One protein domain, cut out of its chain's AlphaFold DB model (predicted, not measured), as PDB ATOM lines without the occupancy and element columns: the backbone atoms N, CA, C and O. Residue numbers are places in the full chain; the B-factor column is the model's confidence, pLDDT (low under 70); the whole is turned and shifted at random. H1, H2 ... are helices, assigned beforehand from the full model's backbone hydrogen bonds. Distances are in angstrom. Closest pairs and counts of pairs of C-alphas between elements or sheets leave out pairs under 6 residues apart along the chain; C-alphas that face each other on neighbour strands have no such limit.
ATOM      1  N   LYS A 149     -81.933  72.802  46.042       80.79
ATOM      2  CA  LYS A 149     -81.135  72.422  44.877       80.79
ATOM      3  C   LYS A 149     -79.662  72.676  45.197       80.79
ATOM      4  O   LYS A 149     -79.325  73.638  45.893       80.79
ATOM      5  N   ALA A 150     -78.780  71.815  44.695       82.37
ATOM      6  CA  ALA A 150     -77.347  72.025  44.833       82.37
ATOM      7  C   ALA A 150     -76.942  73.359  44.185       82.37
ATOM      8  O   ALA A 150     -77.482  73.755  43.150       82.37
ATOM      9  N   VAL A 151     -75.976  74.049  44.794       84.57
ATOM     10  CA  VAL A 151     -75.425  75.292  44.244       84.57
ATOM     11  C   VAL A 151     -74.760  74.981  42.895       84.57
ATOM     12  O   VAL A 151     -73.892  74.105  42.852       84.57
ATOM     13  N   PRO A 152     -75.116  75.670  41.794       89.13
ATOM     14  CA  PRO A 152     -74.505  75.421  40.491       89.13
ATOM     15  C   PRO A 152     -72.985  75.587  40.509       89.13
ATOM     16  O   PRO A 152     -72.454  76.442  41.214       89.13
ATOM     17  N   ALA A 153     -72.275  74.807  39.687       91.04
ATOM     18  CA  ALA A 153     -70.809  74.746  39.694       91.04
ATOM     19  C   ALA A 153     -70.134  76.126  39.562       91.04
ATOM     20  O   ALA A 153     -69.161  76.409  40.257       91.04
ATOM     21  N   ALA A 154     -70.692  77.010  38.728       91.09
ATOM     22  CA  ALA A 154     -70.194  78.374  38.558       91.09
ATOM     23  C   ALA A 154     -70.290  79.207  39.849       91.09
ATOM     24  O   ALA A 154     -69.395  79.989  40.147       91.09
ATOM     25  N   GLU A 155     -71.356  79.038  40.631       91.50
ATOM     26  CA  GLU A 155     -71.523  79.708  41.926       91.50
ATOM     27  C   GLU A 155     -70.681  79.067  43.019       91.50
ATOM     28  O   GLU A 155     -70.142  79.762  43.879       91.50
ATOM     29  N   LEU A 156     -70.520  77.748  42.963       92.03
ATOM     30  CA  LEU A 156     -69.639  77.024  43.865       92.03
ATOM     31  C   LEU A 156     -68.185  77.491  43.696       92.03
ATOM     32  O   LEU A 156     -67.488  77.677  44.692       92.03
ATOM     33  N   GLN A 157     -67.760  77.795  42.466       94.18
ATOM     34  CA  GLN A 157     -66.460  78.409  42.199       94.18
ATOM     35  C   GLN A 157     -66.330  79.813  42.811       94.18
ATOM     36  O   GLN A 157     -65.268  80.136  43.336       94.18
ATOM     37  N   LEU A 158     -67.387  80.638  42.804       93.96
ATOM     38  CA  LEU A 158     -67.370  81.959  43.467       93.96
ATOM     39  C   LEU A 158     -67.228  81.840  44.981       93.96
ATOM     40  O   LEU A 158     -66.534  82.633  45.613       93.96
ATOM     41  N   LEU A 159     -67.889  80.842  45.569       91.66
ATOM     42  CA  LEU A 159     -67.754  80.544  46.990       91.66
ATOM     43  C   LEU A 159     -66.328  80.094  47.322       91.66
ATOM     44  O   LEU A 159     -65.765  80.554  48.312       91.66
ATOM     45  N   GLN A 160     -65.738  79.241  46.481       93.36
ATOM     46  CA  GLN A 160     -64.358  78.773  46.635       93.36
ATOM     47  C   GLN A 160     -63.324  79.886  46.418       93.36
ATOM     48  O   GLN A 160     -62.314  79.913  47.113       93.36
ATOM     49  N   SER A 161     -63.573  80.821  45.498       94.35
ATOM     50  CA  SER A 161     -62.681  81.954  45.223       94.35
ATOM     51  C   SER A 161     -62.815  83.109  46.223       94.35
ATOM     52  O   SER A 161     -62.094  84.098  46.113       94.35
ATOM     53  N   GLY A 162     -63.732  83.014  47.194       91.91
ATOM     54  CA  GLY A 162     -63.986  84.064  48.185       91.91
ATOM     55  C   GLY A 162     -64.835  85.233  47.671       91.91
ATOM     56  O   GLY A 162     -65.078  86.185  48.412       91.91
ATOM     57  N   GLN A 163     -65.357  85.162  46.442       93.83
ATOM     58  CA  GLN A 163     -66.226  86.178  45.831       93.83
ATOM     59  C   GLN A 163     -67.679  86.052  46.317       93.83
ATOM     60  O   GLN A 163     -68.626  85.874  45.546       93.83
ATOM     61  N   ARG A 164     -67.870  86.130  47.639       93.21
ATOM     62  CA  ARG A 164     -69.180  85.934  48.278       93.21
ATOM     63  C   ARG A 164     -70.210  86.985  47.854       93.21
ATOM     64  O   ARG A 164     -71.380  86.644  47.740       93.21
ATOM     65  N   THR A 165     -69.794  88.231  47.630       93.02
ATOM     66  CA  THR A 165     -70.675  89.325  47.187       93.02
ATOM     67  C   THR A 165     -71.324  88.996  45.847       93.02
ATOM     68  O   THR A 165     -72.546  88.913  45.763       93.02
ATOM     69  N   THR A 166     -70.511  88.653  44.851       93.69
ATOM     70  CA  THR A 166     -70.968  88.256  43.515       93.69
ATOM     71  C   THR A 166     -71.823  86.986  43.541       93.69
ATOM     72  O   THR A 166     -72.778  86.864  42.778       93.69
ATOM     73  N   TYR A 167     -71.517  86.028  44.426       93.16
ATOM     74  CA  TYR A 167     -72.383  84.865  44.640       93.16
ATOM     75  C   TYR A 167     -73.774  85.269  45.138       93.16
ATOM     76  O   TYR A 167     -74.774  84.743  44.653       93.16
ATOM     77  N   LEU A 168     -73.847  86.184  46.106       92.82
ATOM     78  CA  LEU A 168     -75.122  86.625  46.658       92.82
ATOM     79  C   LEU A 168     -75.945  87.384  45.615       92.82
ATOM     80  O   LEU A 168     -77.121  87.068  45.481       92.82
ATOM     81  N   GLU A 169     -75.337  88.292  44.848       92.72
ATOM     82  CA  GLU A 169     -76.001  89.016  43.747       92.72
ATOM     83  C   GLU A 169     -76.668  88.044  42.763       92.72
ATOM     84  O   GLU A 169     -77.895  88.027  42.652       92.72
ATOM     85  N   ARG A 170     -75.892  87.119  42.177       89.32
ATOM     86  CA  ARG A 170     -76.422  86.104  41.244       89.32
ATOM     87  C   ARG A 170     -77.472  85.203  41.882       89.32
ATOM     88  O   ARG A 170     -78.464  84.829  41.257       89.32
ATOM     89  N   ARG A 171     -77.275  84.828  43.149       88.64
ATOM     90  CA  ARG A 171     -78.241  83.992  43.861       88.64
ATOM     91  C   ARG A 171     -79.546  84.737  44.092       88.64
ATOM     92  O   ARG A 171     -80.584  84.084  44.095       88.64
ATOM     93  N   TYR A 172     -79.541  86.047  44.326       88.64
ATOM     94  CA  TYR A 172     -80.769  86.822  44.515       88.64
ATOM     95  C   TYR A 172     -81.521  87.074  43.207       88.64
ATOM     96  O   TYR A 172     -82.747  87.097  43.254       88.64
ATOM     97  N   GLU A 173     -80.826  87.119  42.069       89.95
ATOM     98  CA  GLU A 173     -81.435  87.208  40.731       89.95
ATOM     99  C   GLU A 173     -82.273  85.976  40.355       89.95
ATOM    100  O   GLU A 173     -83.215  86.080  39.574       89.95
ATOM    101  N   ARG A 174     -81.969  84.800  40.918       85.75
ATOM    102  CA  ARG A 174     -82.742  83.580  40.649       85.75
ATOM    103  C   ARG A 174     -84.125  83.593  41.298       85.75
ATOM    104  O   ARG A 174     -84.287  84.063  42.432       85.75
ATOM    105  N   SER A 175     -85.090  82.952  40.645       84.16
ATOM    106  CA  SER A 175     -86.405  82.690  41.230       84.16
ATOM    107  C   SER A 175     -86.296  81.686  42.387       84.16
ATOM    108  O   SER A 175     -85.383  80.853  42.406       84.16
ATOM    109  N   PRO A 176     -87.192  81.731  43.390       83.49
ATOM    110  CA  PRO A 176     -87.221  80.737  44.464       83.49
ATOM    111  C   PRO A 176     -87.292  79.291  43.949       83.49
ATOM    112  O   PRO A 176     -86.631  78.423  44.519       83.49
ATOM    113  N   ASP A 177     -87.992  79.061  42.834       82.33
ATOM    114  CA  ASP A 177     -88.111  77.755  42.168       82.33
ATOM    115  C   ASP A 177     -86.763  77.180  41.707       82.33
ATOM    116  O   ASP A 177     -86.580  75.962  41.651       82.33
ATOM    117  N   ASP A 178     -85.778  78.034  41.425       81.88
ATOM    118  CA  ASP A 178     -84.428  77.617  41.034       81.88
ATOM    119  C   ASP A 178     -83.515  77.355  42.239       81.88
ATOM    120  O   ASP A 178     -82.481  76.699  42.105       81.88
ATOM    121  N   LYS A 179     -83.871  77.872  43.424       82.48
ATOM    122  CA  LYS A 179     -83.073  77.755  44.660       82.48
ATOM    123  C   LYS A 179     -83.524  76.589  45.524       82.48
ATOM    124  O   LYS A 179     -82.700  75.932  46.166       82.48
ATOM    125  N   TYR A 180     -84.829  76.373  45.586       80.94
ATOM    126  CA  TYR A 180     -85.451  75.448  46.514       80.94
ATOM    127  C   TYR A 180     -86.088  74.293  45.756       80.94
ATOM    128  O   TYR A 180     -86.638  74.462  44.671       80.94
ATOM    129  N   ASN A 181     -86.013  73.105  46.350       72.91
ATOM    130  CA  ASN A 181     -86.878  72.017  45.938       72.91
ATOM    131  C   ASN A 181     -88.191  72.230  46.678       72.91
ATOM    132  O   ASN A 181     -88.331  71.833  47.835       72.91
ATOM    133  N   TYR A 182     -89.142  72.904  46.033       70.06
ATOM    134  CA  TYR A 182     -90.509  72.824  46.512       70.06
ATOM    135  C   TYR A 182     -90.945  71.376  46.309       70.06
ATOM    136  O   TYR A 182     -90.891  70.901  45.170       70.06
ATOM    137  N   PRO A 183     -91.317  70.639  47.372       67.56
ATOM    138  CA  PRO A 183     -91.979  69.366  47.159       67.56
ATOM    139  C   PRO A 183     -93.168  69.678  46.259       67.56
ATOM    140  O   PRO A 183     -93.938  70.581  46.598       67.56
ATOM    141  N   GLU A 184     -93.268  69.019  45.097       65.63
ATOM    142  CA  GLU A 184     -94.428  69.164  44.222       65.63
ATOM    143  C   GLU A 184     -95.641  68.895  45.093       65.63
ATOM    144  O   GLU A 184     -95.902  67.763  45.513       65.63
ATOM    145  N   ALA A 185     -96.311  69.971  45.485       57.91
ATOM    146  CA  ALA A 185     -97.336  69.887  46.481       57.91
ATOM    147  C   ALA A 185     -98.555  69.299  45.783       57.91
ATOM    148  O   ALA A 185     -99.528  69.993  45.505       57.91
ATOM    149  N   THR A 186     -98.595  67.973  45.674       51.52
ATOM    150  CA  THR A 186     -99.859  67.231  45.616       51.52
ATOM    151  C   THR A 186    -100.569  67.317  46.985       51.52
ATOM    152  O   THR A 186    -101.264  66.403  47.416       51.52
ATOM    153  N   SER A 187    -100.352  68.407  47.732       49.54
ATOM    154  CA  SER A 187    -100.707  68.569  49.131       49.54
ATOM    155  C   SER A 187    -100.845  70.027  49.593       49.54
ATOM    156  O   SER A 187    -101.069  70.221  50.781       49.54
ATOM    157  N   TRP A 188    -100.909  71.049  48.721       54.43
ATOM    158  CA  TRP A 188    -101.759  72.211  49.091       54.43
ATOM    159  C   TRP A 188    -103.212  71.748  49.314       54.43
ATOM    160  O   TRP A 188    -103.982  72.336  50.065       54.43
ATOM    161  N   ARG A 189    -103.531  70.581  48.738       53.62
ATOM    162  CA  ARG A 189    -104.673  69.725  49.042       53.62
ATOM    163  C   ARG A 189    -104.740  69.200  50.491       53.62
ATOM    164  O   ARG A 189    -105.813  68.795  50.920       53.62
ATOM    165  N   TYR A 190    -103.654  69.181  51.261       51.16
ATOM    166  CA  TYR A 190    -103.667  68.750  52.663       51.16
ATOM    167  C   TYR A 190    -103.802  69.979  53.569       51.16
ATOM    168  O   TYR A 190    -102.838  70.683  53.841       51.16
TER     169      TYR A 190
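This is residues 149 to 190 of the 208 residues of the protein "CG13581 testes protein" of Drosophila melanogaster (UniProt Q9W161). A small helical hairpin, H1 and H2 folded back on each other, is followed by a short third helix, H3, just past the end of H2, and by a tail that sticks out away from this body at residues 183 to 190. The tail makes much of the length: the C-alphas span 44 by 16 by 11 A, while the body without residues 183 to 190 spans 29 by 16 by 9 A. The printed part has 42 residues with three named helices, in the order H1, H2, H3, and no named strand; the class is all helix. The whole is only just extended, close to loose, with a radius of gyration of the C-alphas of 13.7 A.

The printed part begins at Lys 149, and residues 149 to 152 come before the first helix. H1 is residues 153 to 160, 10.3 A from first to last C-alpha, and begins with C-alpha 153 at (-70.809, 74.746, 39.694). H2 is residues 164 to 173, the longest helix with 10 residues, 14.4 A from C-alpha 164 at (-69.180, 85.934, 48.278) to C-alpha 173. H3 is residues 176 to 179, four residues, and ends with C-alpha 179 at (-83.073, 77.755, 44.660). Residues 180 to 190 follow it, with C-alpha 190 at (-103.667, 68.750, 52.663).

H1 and H2 form a helical hairpin and touch, with 5 pairs of C-alphas within 8 A. Their closest C-alphas are those of Glu 155 and Tyr 167, 5.9 A apart. They run opposite ways at a shallow tilt of 34 degrees, only just short of steep. H2 and H3 are close but not clearly touching; their closest C-alphas, those of Arg 171 and Lys 179, are 7.9 A apart. H1 and H3 are apart. In H1 and H2 every O i to N i+4 pair is within hydrogen-bond range. H3 is too short for such a pair; its one O i to N i+3 pair is within range.

The two C-alphas farthest apart are those of Ser 161 and Arg 189, at 43.9 A, and the first and last printed C-alphas, those of Lys 149 and Tyr 190, are 24.1 A apart. The body without residues 183 to 190 has 34 residues and a radius of gyration of 9.7 A. The links from H1 to H2 and from H2 to H3 are tight, with 3 and 2 residues between the helices. The printed part has no cut. The mean pLDDT of the printed part is 82.1; residues 183 to 190, which stand free, are under 70.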